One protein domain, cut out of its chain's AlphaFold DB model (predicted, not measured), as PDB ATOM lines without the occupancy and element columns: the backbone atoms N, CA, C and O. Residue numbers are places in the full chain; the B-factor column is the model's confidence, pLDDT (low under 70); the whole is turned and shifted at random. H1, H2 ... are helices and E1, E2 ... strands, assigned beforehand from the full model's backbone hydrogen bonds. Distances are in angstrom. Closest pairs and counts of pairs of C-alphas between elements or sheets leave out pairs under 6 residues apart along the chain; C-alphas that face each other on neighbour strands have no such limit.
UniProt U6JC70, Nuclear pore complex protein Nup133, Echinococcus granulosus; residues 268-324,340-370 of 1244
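What this domain is: This is residues 268 to 324 and 340 to 370 of the 1244 residues of the protein "Nuclear pore complex protein Nup133" of Echinococcus granulosus (UniProt U6JC70). A twisted wall of four antiparallel strands, E1 to E4, has the short strand E5 packed over its E1 and E2 side; farther out on that same side of the wall lies a small two-stranded ladder of E6 and E7. The ladder is set off from the wall, with E6 and E7 both apart from E1, E2, E3 and E4, and the short helix H1, which follows E6, only grazes the wall. The printed part has 88 residues with seven named strands and one named helix, in the order E1 E2 E3 E4 E5 E6 H1 E7; both sheets, E1 - E2 - E3 - E4 and E6 - E7, are antiparallel, and the class is mostly strand. The whole is only just compact, close to loose, with a radius of gyration of the C-alphas of 14.4 A, and it is elongated, spanning 45 by 29 by 21 A.

Where its parts are: E1 is residues 270 to 277, 21.1 A from first to last C-alpha, and begins at C-alpha 270 at (-7.791, -16.762, 33.784). E2 is residues 282 to 289, 23.0 A long, and E3 is residues 292 to 299, 22.8 A long. E4, residues 304 to 311, is 20.2 A long and bends by 56 degrees at residue 307. E5 is residues 320 to 324, with a length of 12.4 A. E6, residues 345 to 352, is 23.3 A long and begins at C-alpha 345 at (-0.839, 1.773, 42.897). H1 is residues 353 to 356, 5.3 A long. E7 is residues 366 to 369, 10.4 A long, and ends at C-alpha 369 at (-1.789, 6.275, 40.806).

How they stand to each other: E1, E2, E3 and E4 form a meander, each strand the antiparallel neighbour of the one before, with E1 and E4 as edge strands. E1 and E2, a hairpin, are antiparallel at 166 degrees; N 274 and O 286 are 3.0 A apart, and N 284 and O 276 are 2.7 A apart, both within hydrogen-bond range. The hairpin of E2 and E3, at 162 degrees, has N 285 and O 296 within hydrogen-bond range at 2.8 A. The hairpin of E3 and E4, at 167 degrees, has N 297 and O 305 within range at 2.8 A. E5 pairs with no named strand; its closest C-alphas to E1 are those of Leu 271 and Asp 322, 6.3 A apart, and to E2 those of Leu 288 and Met 323, 7.4 A apart. E5 and E6 are near each other, with 7 pairs of C-alphas within 10 A. E6 and E7 are antiparallel at 154 degrees, with N 348 and O 366 within hydrogen-bond range at 2.8 A. E6 and E7 are both apart from E1, E2, E3 and E4. H1 only grazes the four-stranded sheet with its residues 353 to 356; the closest C-alphas of H1 and E4 are those of Phe 308 and Glu 356, 8.0 A apart. H1 is too short for any O i to N i+4 pair, and its one O i to N i+3 pair is not within range.

The domain as a whole: The two C-alphas farthest apart are those of Asp 301 and Glu 342, at 45.6 A. Residues 325 to 339 are not printed; C-alphas 324 and 340 across the cut, in the link from E5 to E6, are 21.1 A apart. Of the links that are printed whole, none is long; those from E4 to E5 and from H1 to E7 are short, and the others are tight. The mean pLDDT of the printed part is 74.5, and 28 residues are under 70, among them residues 340 to 344 and 353 to 367.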
ATOM      1  N   GLY A 268      -5.613 -20.106  39.859       53.91
ATOM      2  CA  GLY A 268      -6.042 -20.567  38.530       53.91
ATOM      3  C   GLY A 268      -7.022 -19.675  37.761       53.91
ATOM      4  O   GLY A 268      -7.519 -20.115  36.727       53.91
ATOM      5  N   LYS A 269      -7.348 -18.459  38.227       68.31
ATOM      6  CA  LYS A 269      -8.293 -17.595  37.495       68.31
ATOM      7  C   LYS A 269      -7.624 -17.037  36.233       68.31
ATOM      8  O   LYS A 269      -6.646 -16.292  36.325       68.31
ATOM      9  N   VAL A 270      -8.164 -17.388  35.063       71.44
ATOM     10  CA  VAL A 270      -7.791 -16.762  33.784       71.44
ATOM     11  C   VAL A 270      -8.262 -15.316  33.799       71.44
ATOM     12  O   VAL A 270      -9.452 -15.052  33.970       71.44
ATOM     13  N   LEU A 271      -7.316 -14.394  33.644       74.31
ATOM     14  CA  LEU A 271      -7.583 -12.961  33.590       74.31
ATOM     15  C   LEU A 271      -7.826 -12.524  32.149       74.31
ATOM     16  O   LEU A 271      -8.828 -11.876  31.860       74.31
ATOM     17  N   ARG A 272      -6.944 -12.938  31.232       80.88
ATOM     18  CA  ARG A 272      -7.086 -12.637  29.809       80.88
ATOM     19  C   ARG A 272      -6.416 -13.678  28.926       80.88
ATOM     20  O   ARG A 272      -5.435 -14.307  29.313       80.88
ATOM     21  N   PHE A 273      -6.944 -13.831  27.720       81.31
ATOM     22  CA  PHE A 273      -6.371 -14.658  26.668       81.31
ATOM     23  C   PHE A 273      -6.418 -13.880  25.355       81.31
ATOM     24  O   PHE A 273      -7.446 -13.286  25.029       81.31
ATOM     25  N   LEU A 274      -5.279 -13.821  24.668       81.56
ATOM     26  CA  LEU A 274      -5.075 -13.051  23.445       81.56
ATOM     27  C   LEU A 274      -4.404 -13.940  22.400       81.56
ATOM     28  O   LEU A 274      -3.553 -14.765  22.736       81.56
ATOM     29  N   VAL A 275      -4.760 -13.730  21.137       78.94
ATOM     30  CA  VAL A 275      -4.115 -14.370  19.990       78.94
ATOM     31  C   VAL A 275      -3.609 -13.275  19.058       78.94
ATOM     32  O   VAL A 275      -4.340 -12.334  18.755       78.94
ATOM     33  N   ALA A 276      -2.351 -13.370  18.633       76.44
ATOM     34  CA  ALA A 276      -1.727 -12.428  17.707       76.44
ATOM     35  C   ALA A 276      -1.141 -13.184  16.512       76.44
ATOM     36  O   ALA A 276      -0.358 -14.108  16.698       76.44
ATOM     37  N   ALA A 277      -1.500 -12.806  15.286       72.88
ATOM     38  CA  ALA A 277      -0.946 -13.432  14.087       72.88
ATOM     39  C   ALA A 277       0.558 -13.127  13.957       72.88
ATOM     40  O   ALA A 277       0.975 -11.980  14.096       72.88
ATOM     41  N   GLU A 278       1.379 -14.138  13.681       73.19
ATOM     42  CA  GLU A 278       2.815 -13.960  13.427       73.19
ATOM     43  C   GLU A 278       3.117 -14.034  11.924       73.19
ATOM     44  O   GLU A 278       3.855 -13.208  11.384       73.19
ATOM     45  N   SER A 279       2.507 -14.997  11.235       70.81
ATOM     46  CA  SER A 279       2.609 -15.191   9.789       70.81
ATOM     47  C   SER A 279       1.242 -15.573   9.208       70.81
ATOM     48  O   SER A 279       0.254 -15.637   9.932       70.81
ATOM     49  N   GLN A 280       1.157 -15.835   7.899       67.50
ATOM     50  CA  GLN A 280      -0.101 -16.293   7.286       67.50
ATOM     51  C   GLN A 280      -0.602 -17.635   7.848       67.50
ATOM     52  O   GLN A 280      -1.788 -17.920   7.710       67.50
ATOM     53  N   ASN A 281       0.282 -18.434   8.464       78.62
ATOM     54  CA  ASN A 281      -0.029 -19.782   8.945       78.62
ATOM     55  C   ASN A 281       0.239 -19.985  10.446       78.62
ATOM     56  O   ASN A 281      -0.103 -21.039  10.964       78.62
ATOM     57  N   SER A 282       0.810 -19.006  11.155       81.31
ATOM     58  CA  SER A 282       1.167 -19.142  12.572       81.31
ATOM     59  C   SER A 282       0.662 -17.976  13.418       81.31
ATOM     60  O   SER A 282       0.610 -16.827  12.963       81.31
ATOM     61  N   CYS A 283       0.312 -18.253  14.674       82.38
ATOM     62  CA  CYS A 283      -0.092 -17.242  15.644       82.38
ATOM     63  C   CYS A 283       0.541 -17.461  17.022       82.38
ATOM     64  O   CYS A 283       0.803 -18.580  17.457       82.38
ATOM     65  N   HIS A 284       0.768 -16.363  17.737       83.31
ATOM     66  CA  HIS A 284       1.101 -16.373  19.148       83.31
ATOM     67  C   HIS A 284      -0.167 -16.484  19.982       83.31
ATOM     68  O   HIS A 284      -1.063 -15.644  19.894       83.31
ATOM     69  N   MET A 285      -0.201 -17.490  20.839       85.50
ATOM     70  CA  MET A 285      -1.221 -17.694  21.850       85.50
ATOM     71  C   MET A 285      -0.685 -17.191  23.189       85.50
ATOM     72  O   MET A 285       0.388 -17.606  23.614       85.50
ATOM     73  N   ILE A 286      -1.409 -16.294  23.858       84.19
ATOM     74  CA  ILE A 286      -0.951 -15.646  25.093       84.19
ATOM     75  C   ILE A 286      -2.015 -15.821  26.173       84.19
ATOM     76  O   ILE A 286      -3.144 -15.348  26.025       84.19
ATOM     77  N   LEU A 287      -1.650 -16.468  27.280       85.25
ATOM     78  CA  LEU A 287      -2.527 -16.682  28.432       85.25
ATOM     79  C   LEU A 287      -1.988 -15.938  29.652       85.25
ATOM     80  O   LEU A 287      -0.862 -16.185  30.089       85.25
ATOM     81  N   LEU A 288      -2.827 -15.080  30.233       83.88
ATOM     82  CA  LEU A 288      -2.578 -14.430  31.513       83.88
ATOM     83  C   LEU A 288      -3.482 -15.023  32.590       83.88
ATOM     84  O   LEU A 288      -4.712 -14.969  32.519       83.88
ATOM     85  N   THR A 289      -2.841 -15.532  33.630       81.12
ATOM     86  CA  THR A 289      -3.467 -15.937  34.889       81.12
ATOM     87  C   THR A 289      -2.987 -15.017  36.009       81.12
ATOM     88  O   THR A 289      -2.000 -14.301  35.844       81.12
ATOM     89  N   GLN A 290      -3.639 -15.061  37.170       74.50
ATOM     90  CA  GLN A 290      -3.221 -14.271  38.341       74.50
ATOM     91  C   GLN A 290      -1.756 -14.498  38.768       74.50
ATOM     92  O   GLN A 290      -1.155 -13.604  39.358       74.50
ATOM     93  N   ALA A 291      -1.183 -15.670  38.468       71.88
ATOM     94  CA  ALA A 291       0.154 -16.069  38.916       71.88
ATOM     95  C   ALA A 291       1.163 -16.298  37.777       71.88
ATOM     96  O   ALA A 291       2.342 -16.531  38.034       71.88
ATOM     97  N   ARG A 292       0.742 -16.281  36.508       79.31
ATOM     98  CA  ARG A 292       1.620 -16.648  35.388       79.31
ATOM     99  C   ARG A 292       1.163 -16.036  34.071       79.31
ATOM    100  O   ARG A 292      -0.029 -16.057  33.762       79.31
ATOM    101  N   LEU A 293       2.131 -15.583  33.281       84.00
ATOM    102  CA  LEU A 293       1.988 -15.255  31.866       84.00
ATOM    103  C   LEU A 293       2.729 -16.303  31.036       84.00
ATOM    104  O   LEU A 293       3.896 -16.586  31.303       84.00
ATOM    105  N   ALA A 294       2.071 -16.869  30.032       82.75
ATOM    106  CA  ALA A 294       2.676 -17.842  29.133       82.75
ATOM    107  C   ALA A 294       2.346 -17.511  27.674       82.75
ATOM    108  O   ALA A 294       1.226 -17.101  27.359       82.75
ATOM    109  N   VAL A 295       3.352 -17.661  26.809       83.12
ATOM    110  CA  VAL A 295       3.271 -17.379  25.373       83.12
ATOM    111  C   VAL A 295       3.675 -18.627  24.602       83.12
ATOM    112  O   VAL A 295       4.766 -19.159  24.810       83.12
ATOM    113  N   TRP A 296       2.815 -19.067  23.691       85.06
ATOM    114  CA  TRP A 296       3.065 -20.182  22.784       85.06
ATOM    115  C   TRP A 296       3.009 -19.712  21.336       85.06
ATOM    116  O   TRP A 296       2.292 -18.767  21.017       85.06
ATOM    117  N   LEU A 297       3.726 -20.400  20.461       82.69
ATOM    118  CA  LEU A 297       3.560 -20.316  19.017       82.69
ATOM    119  C   LEU A 297       2.710 -21.499  18.555       82.69
ATOM    120  O   LEU A 297       3.031 -22.629  18.913       82.69
ATOM    121  N   VAL A 298       1.654 -21.236  17.788       82.75
ATOM    122  CA  VAL A 298       0.707 -22.230  17.271       82.75
ATOM    123  C   VAL A 298       0.674 -22.156  15.744       82.75
ATOM    124  O   VAL A 298       0.503 -21.071  15.189       82.75
ATOM    125  N   ASP A 299       0.840 -23.294  15.073       82.44
ATOM    126  CA  ASP A 299       0.786 -23.404  13.606       82.44
ATOM    127  C   ASP A 299      -0.617 -23.808  13.107       82.44
ATOM    128  O   ASP A 299      -1.508 -24.130  13.898       82.44
ATOM    129  N   ALA A 300      -0.828 -23.815  11.790       74.56
ATOM    130  CA  ALA A 300      -2.105 -24.093  11.129       74.56
ATOM    131  C   ALA A 300      -2.717 -25.469  11.466       74.56
ATOM    132  O   ALA A 300      -3.939 -25.624  11.412       74.56
ATOM    133  N   ASP A 301      -1.886 -26.445  11.840       73.69
ATOM    134  CA  ASP A 301      -2.303 -27.784  12.282       73.69
ATOM    135  C   ASP A 301      -2.508 -27.880  13.808       73.69
ATOM    136  O   ASP A 301      -2.732 -28.960  14.352       73.69
ATOM    137  N   PHE A 302      -2.465 -26.740  14.506       72.62
ATOM    138  CA  PHE A 302      -2.547 -26.598  15.963       72.62
ATOM    139  C   PHE A 302      -1.427 -27.294  16.753       72.62
ATOM    140  O   PHE A 302      -1.538 -27.515  17.967       72.62
ATOM    141  N   GLU A 303      -0.311 -27.581  16.085       76.75
ATOM    142  CA  GLU A 303       0.952 -27.844  16.762       76.75
ATOM    143  C   GLU A 303       1.395 -26.585  17.508       76.75
ATOM    144  O   GLU A 303       1.281 -25.474  16.987       76.75
ATOM    145  N   HIS A 304       1.861 -26.750  18.745       79.75
ATOM    146  CA  HIS A 304       2.182 -25.634  19.626       79.75
ATOM    147  C   HIS A 304       3.546 -25.812  20.293       79.75
ATOM    148  O   HIS A 304       3.932 -26.914  20.677       79.75
ATOM    149  N   SER A 305       4.264 -24.705  20.464       79.19
ATOM    150  CA  SER A 305       5.545 -24.651  21.174       79.19
ATOM    151  C   SER A 305       5.531 -23.525  22.203       79.19
ATOM    152  O   SER A 305       5.138 -22.400  21.900       79.19
ATOM    153  N   LEU A 306       5.923 -23.819  23.446       80.94
ATOM    154  CA  LEU A 306       6.035 -22.804  24.496       80.94
ATOM    155  C   LEU A 306       7.278 -21.945  24.230       80.94
ATOM    156  O   LEU A 306       8.395 -22.458  24.246       80.94
ATOM    157  N   LEU A 307       7.081 -20.644  24.017       77.12
ATOM    158  CA  LEU A 307       8.163 -19.697  23.749       77.12
ATOM    159  C   LEU A 307       8.812 -19.221  25.049       77.12
ATOM    160  O   LEU A 307      10.025 -19.314  25.216       77.12
ATOM    161  N   PHE A 308       8.001 -18.726  25.986       80.00
ATOM    162  CA  PHE A 308       8.456 -18.380  27.329       80.00
ATOM    163  C   PHE A 308       7.292 -18.342  28.323       80.00
ATOM    164  O   PHE A 308       6.110 -18.336  27.966       80.00
ATOM    165  N   SER A 309       7.653 -18.313  29.602       79.94
ATOM    166  CA  SER A 309       6.728 -18.282  30.723       79.94
ATOM    167  C   SER A 309       7.298 -17.420  31.844       79.94
ATOM    168  O   SER A 309       8.392 -17.696  32.328       79.94
ATOM    169  N   LEU A 310       6.523 -16.445  32.308       80.06
ATOM    170  CA  LEU A 310       6.880 -15.541  33.393       80.06
ATOM    171  C   LEU A 310       5.985 -15.797  34.612       80.06
ATOM    172  O   LEU A 310       4.758 -15.741  34.510       80.06
ATOM    173  N   GLU A 311       6.597 -16.060  35.767       78.19
ATOM    174  CA  GLU A 311       5.885 -16.144  37.046       78.19
ATOM    175  C   GLU A 311       5.578 -14.741  37.582       78.19
ATOM    176  O   GLU A 311       6.471 -13.911  37.788       78.19
ATOM    177  N   LEU A 312       4.290 -14.494  37.802       73.88
ATOM    178  CA  LEU A 312       3.714 -13.260  38.326       73.88
ATOM    179  C   LEU A 312       3.276 -13.494  39.780       73.88
ATOM    180  O   LEU A 312       3.199 -14.634  40.228       73.88
ATOM    181  N   ASN A 313       2.981 -12.427  40.527       74.38
ATOM    182  CA  ASN A 313       2.698 -12.482  41.966       74.38
ATOM    183  C   ASN A 313       3.921 -12.843  42.840       74.38
ATOM    184  O   ASN A 313       3.834 -13.584  43.817       74.38
ATOM    185  N   ASN A 314       5.072 -12.278  42.481       73.44
ATOM    186  CA  ASN A 314       6.331 -12.365  43.217       73.44
ATOM    187  C   ASN A 314       6.689 -10.994  43.811       73.44
ATOM    188  O   ASN A 314       6.130  -9.971  43.425       73.44
ATOM    189  N   ALA A 315       7.694 -10.920  44.690       65.88
ATOM    190  CA  ALA A 315       8.132  -9.642  45.281       65.88
ATOM    191  C   ALA A 315       8.494  -8.556  44.239       65.88
ATOM    192  O   ALA A 315       8.517  -7.372  44.564       65.88
ATOM    193  N   ARG A 316       8.783  -8.963  42.994       68.12
ATOM    194  CA  ARG A 316       9.129  -8.079  41.872       68.12
ATOM    195  C   ARG A 316       7.915  -7.625  41.043       68.12
ATOM    196  O   ARG A 316       7.902  -6.494  40.579       68.12
ATOM    197  N   TYR A 317       6.914  -8.487  40.870       69.06
ATOM    198  CA  TYR A 317       5.723  -8.248  40.049       69.06
ATOM    199  C   TYR A 317       4.521  -8.668  40.893       69.06
ATOM    200  O   TYR A 317       4.367  -9.860  41.142       69.06
ATOM    201  N   GLY A 318       3.747  -7.711  41.413       75.06
ATOM    202  CA  GLY A 318       2.627  -7.991  42.321       75.06
ATOM    203  C   GLY A 318       1.448  -8.704  41.639       75.06
ATOM    204  O   GLY A 318       1.629  -9.510  40.728       75.06
ATOM    205  N   GLU A 319       0.220  -8.426  42.077       80.56
ATOM    206  CA  GLU A 319      -0.978  -9.093  41.537       80.56
ATOM    207  C   GLU A 319      -1.260  -8.641  40.091       80.56
ATOM    208  O   GLU A 319      -1.454  -7.451  39.845       80.56
ATOM    209  N   ALA A 320      -1.305  -9.570  39.130       81.44
ATOM    210  CA  ALA A 320      -1.657  -9.254  37.743       81.44
ATOM    211  C   ALA A 320      -3.143  -8.869  37.613       81.44
ATOM    212  O   ALA A 320      -4.000  -9.476  38.254       81.44
ATOM    213  N   VAL A 321      -3.442  -7.877  36.769       82.31
ATOM    214  CA  VAL A 321      -4.804  -7.367  36.542       82.31
ATOM    215  C   VAL A 321      -5.264  -7.666  35.119       82.31
ATOM    216  O   VAL A 321      -6.229  -8.403  34.939       82.31
ATOM    217  N   ASP A 322      -4.563  -7.144  34.109       85.44
ATOM    218  CA  ASP A 322      -4.937  -7.309  32.699       85.44
ATOM    219  C   ASP A 322      -3.722  -7.183  31.756       85.44
ATOM    220  O   ASP A 322      -2.645  -6.753  32.173       85.44
ATOM    221  N   MET A 323      -3.876  -7.546  30.477       87.00
ATOM    222  CA  MET A 323      -2.851  -7.369  29.438       87.00
ATOM    223  C   MET A 323      -3.420  -6.936  28.082       87.00
ATOM    224  O   MET A 323      -4.567  -7.228  27.740       87.00
ATOM    225  N   THR A 324      -2.586  -6.285  27.267       84.50
ATOM    226  CA  THR A 324      -2.916  -5.906  25.883       84.50
ATOM    227  C   THR A 324      -1.670  -5.878  24.988       84.50
ATOM    228  O   THR A 324      -0.544  -5.849  25.487       84.50
ATOM    229  N   PRO A 340       3.273  -4.458  44.789       68.81
ATOM    230  CA  PRO A 340       3.331  -5.154  46.071       68.81
ATOM    231  C   PRO A 340       3.706  -4.225  47.240       68.81
ATOM    232  O   PRO A 340       3.440  -4.566  48.391       68.81
ATOM    233  N   SER A 341       4.336  -3.071  46.972       67.44
ATOM    234  CA  SER A 341       4.862  -2.160  48.001       67.44
ATOM    235  C   SER A 341       3.875  -1.075  48.434       67.44
ATOM    236  O   SER A 341       3.893  -0.659  49.589       67.44
ATOM    237  N   GLU A 342       3.010  -0.621  47.525       68.50
ATOM    238  CA  GLU A 342       2.043   0.452  47.767       68.50
ATOM    239  C   GLU A 342       0.623  -0.038  47.481       68.50
ATOM    240  O   GLU A 342       0.303  -0.468  46.370       68.50
ATOM    241  N   ARG A 343      -0.254   0.023  48.490       63.56
ATOM    242  CA  ARG A 343      -1.667  -0.337  48.317       63.56
ATOM    243  C   ARG A 343      -2.346   0.660  47.379       63.56
ATOM    244  O   ARG A 343      -2.431   1.836  47.709       63.56
ATOM    245  N   GLY A 344      -2.903   0.153  46.280       64.88
ATOM    246  CA  GLY A 344      -3.716   0.933  45.338       64.88
ATOM    247  C   GLY A 344      -2.959   1.477  44.124       64.88
ATOM    248  O   GLY A 344      -3.599   1.989  43.213       64.88
ATOM    249  N   THR A 345      -1.631   1.328  44.056       76.06
ATOM    250  CA  THR A 345      -0.839   1.773  42.897       76.06
ATOM    251  C   THR A 345      -0.847   0.705  41.800       76.06
ATOM    252  O   THR A 345      -0.530  -0.465  42.054       76.06
ATOM    253  N   LEU A 346      -1.195   1.100  40.574       80.75
ATOM    254  CA  LEU A 346      -1.109   0.252  39.388       80.75
ATOM    255  C   LEU A 346       0.243   0.467  38.697       80.75
ATOM    256  O   LEU A 346       0.789   1.567  38.673       80.75
ATOM    257  N   CYS A 347       0.795  -0.598  38.136       81.00
ATOM    258  CA  CYS A 347       2.061  -0.595  37.424       81.00
ATOM    259  C   CYS A 347       1.872  -1.194  36.030       81.00
ATOM    260  O   CYS A 347       1.227  -2.233  35.872       81.00
ATOM    261  N   LEU A 348       2.457  -0.541  35.033       82.62
ATOM    262  CA  LEU A 348       2.538  -0.987  33.651       82.62
ATOM    263  C   LEU A 348       3.939  -1.533  33.376       82.62
ATOM    264  O   LEU A 348       4.951  -0.921  33.710       82.62
ATOM    265  N   LEU A 349       4.001  -2.703  32.754       82.31
ATOM    266  CA  LEU A 349       5.239  -3.323  32.301       82.31
ATOM    267  C   LEU A 349       5.162  -3.505  30.787       82.31
ATOM    268  O   LEU A 349       4.230  -4.144  30.295       82.31
ATOM    269  N   SER A 350       6.137  -2.956  30.062       82.81
ATOM    270  CA  SER A 350       6.318  -3.223  28.636       82.81
ATOM    271  C   SER A 350       7.261  -4.402  28.437       82.81
ATOM    272  O   SER A 350       8.300  -4.514  29.089       82.81
ATOM    273  N   MET A 351       6.900  -5.299  27.530       75.56
ATOM    274  CA  MET A 351       7.696  -6.478  27.225       75.56
ATOM    275  C   MET A 351       7.663  -6.740  25.725       75.56
ATOM    276  O   MET A 351       6.606  -7.008  25.157       75.56
ATOM    277  N   ASP A 352       8.823  -6.682  25.078       74.81
ATOM    278  CA  ASP A 352       8.963  -7.168  23.708       74.81
ATOM    279  C   ASP A 352       9.235  -8.674  23.746       74.81
ATOM    280  O   ASP A 352      10.291  -9.135  24.188       74.81
ATOM    281  N   VAL A 353       8.259  -9.439  23.259       69.62
ATOM    282  CA  VAL A 353       8.298 -10.903  23.192       69.62
ATOM    283  C   VAL A 353       9.558 -11.410  22.473       69.62
ATOM    284  O   VAL A 353      10.099 -12.443  22.858       69.62
ATOM    285  N   LYS A 354      10.083 -10.685  21.474       69.06
ATOM    286  CA  LYS A 354      11.283 -11.098  20.721       69.06
ATOM    287  C   LYS A 354      12.589 -10.850  21.475       69.06
ATOM    288  O   LYS A 354      13.568 -11.563  21.247       69.06
ATOM    289  N   ASP A 355      12.633  -9.831  22.327       68.44
ATOM    290  CA  ASP A 355      13.818  -9.502  23.121       68.44
ATOM    291  C   ASP A 355      13.922 -10.381  24.377       68.44
ATOM    292  O   ASP A 355      15.033 -10.762  24.757       68.44
ATOM    293  N   GLU A 356      12.788 -10.804  24.942       65.88
ATOM    294  CA  GLU A 356      12.743 -11.812  26.012       65.88
ATOM    295  C   GLU A 356      13.212 -13.191  25.536       65.88
ATOM    296  O   GLU A 356      13.981 -13.850  26.232       65.88
ATOM    297  N   MET A 357      12.879 -13.596  24.301       61.41
ATOM    298  CA  MET A 357      13.456 -14.812  23.698       61.41
ATOM    299  C   MET A 357      14.993 -14.778  23.640       61.41
ATOM    300  O   MET A 357      15.637 -15.825  23.614       61.41
ATOM    301  N   LYS A 358      15.597 -13.581  23.611       63.44
ATOM    302  CA  LYS A 358      17.056 -13.378  23.592       63.44
ATOM    303  C   LYS A 358      17.659 -13.202  24.991       63.44
ATOM    304  O   LYS A 358      18.861 -12.955  25.091       63.44
ATOM    305  N   GLY A 359      16.859 -13.303  26.055       55.38
ATOM    306  CA  GLY A 359      17.308 -13.185  27.445       55.38
ATOM    307  C   GLY A 359      17.791 -11.785  27.838       55.38
ATOM    308  O   GLY A 359      18.630 -11.654  28.735       55.38
ATOM    309  N   LYS A 360      17.324 -10.728  27.159       63.34
ATOM    310  CA  LYS A 360      17.623  -9.348  27.565       63.34
ATOM    311  C   LYS A 360      16.898  -9.003  28.869       63.34
ATOM    312  O   LYS A 360      15.909  -9.613  29.243       63.34
ATOM    313  N   LYS A 361      17.420  -8.012  29.591       57.00
ATOM    314  CA  LYS A 361      16.837  -7.550  30.855       57.00
ATOM    315  C   LYS A 361      15.574  -6.722  30.570       57.00
ATOM    316  O   LYS A 361      15.683  -5.739  29.839       57.00
ATOM    317  N   LEU A 362      14.434  -7.083  31.175       60.94
ATOM    318  CA  LEU A 362      13.192  -6.303  31.076       60.94
ATOM    319  C   LEU A 362      13.396  -4.828  31.482       60.94
ATOM    320  O   LEU A 362      14.149  -4.553  32.430       60.94
ATOM    321  N   PRO A 363      12.702  -3.890  30.812       64.12
ATOM    322  CA  PRO A 363      12.658  -2.494  31.228       64.12
ATOM    323  C   PRO A 363      11.976  -2.339  32.603       64.12
ATOM    324  O   PRO A 363      11.212  -3.214  33.024       64.12
ATOM    325  N   PRO A 364      12.264  -1.252  33.342       61.47
ATOM    326  CA  PRO A 364      11.621  -0.982  34.627       61.47
ATOM    327  C   PRO A 364      10.105  -0.771  34.467       61.47
ATOM    328  O   PRO A 364       9.667  -0.133  33.512       61.47
ATOM    329  N   SER A 365       9.315  -1.284  35.418       63.00
ATOM    330  CA  SER A 365       7.864  -1.051  35.471       63.00
ATOM    331  C   SER A 365       7.552   0.421  35.746       63.00
ATOM    332  O   SER A 365       8.176   1.040  36.612       63.00
ATOM    333  N   THR A 366       6.544   0.960  35.068       66.94
ATOM    334  CA  THR A 366       6.068   2.335  35.228       66.94
ATOM    335  C   THR A 366       4.878   2.343  36.184       66.94
ATOM    336  O   THR A 366       3.853   1.712  35.941       66.94
ATOM    337  N   SER A 367       5.021   2.989  37.340       63.97
ATOM    338  CA  SER A 367       3.957   3.089  38.347       63.97
ATOM    339  C   SER A 367       3.106   4.331  38.127       63.97
ATOM    340  O   SER A 367       3.652   5.415  37.938       63.97
ATOM    341  N   PHE A 368       1.791   4.202  38.254       70.00
ATOM    342  CA  PHE A 368       0.875   5.332  38.236       70.00
ATOM    343  C   PHE A 368      -0.246   5.140  39.264       70.00
ATOM    344  O   PHE A 368      -0.692   4.028  39.558       70.00
ATOM    345  N   SER A 369      -0.693   6.251  39.843       59.66
ATOM    346  CA  SER A 369      -1.789   6.275  40.806       59.66
ATOM    347  C   SER A 369      -3.099   6.601  40.096       59.66
ATOM    348  O   SER A 369      -3.211   7.649  39.461       59.66
ATOM    349  N   VAL A 370      -4.096   5.731  40.235       60.62
ATOM    350  CA  VAL A 370      -5.487   6.041  39.879       60.62
ATOM    351  C   VAL A 370      -6.236   6.296  41.181       60.62
ATOM    352  O   VAL A 370      -6.140   5.494  42.105       60.62
TER     353      VAL A 370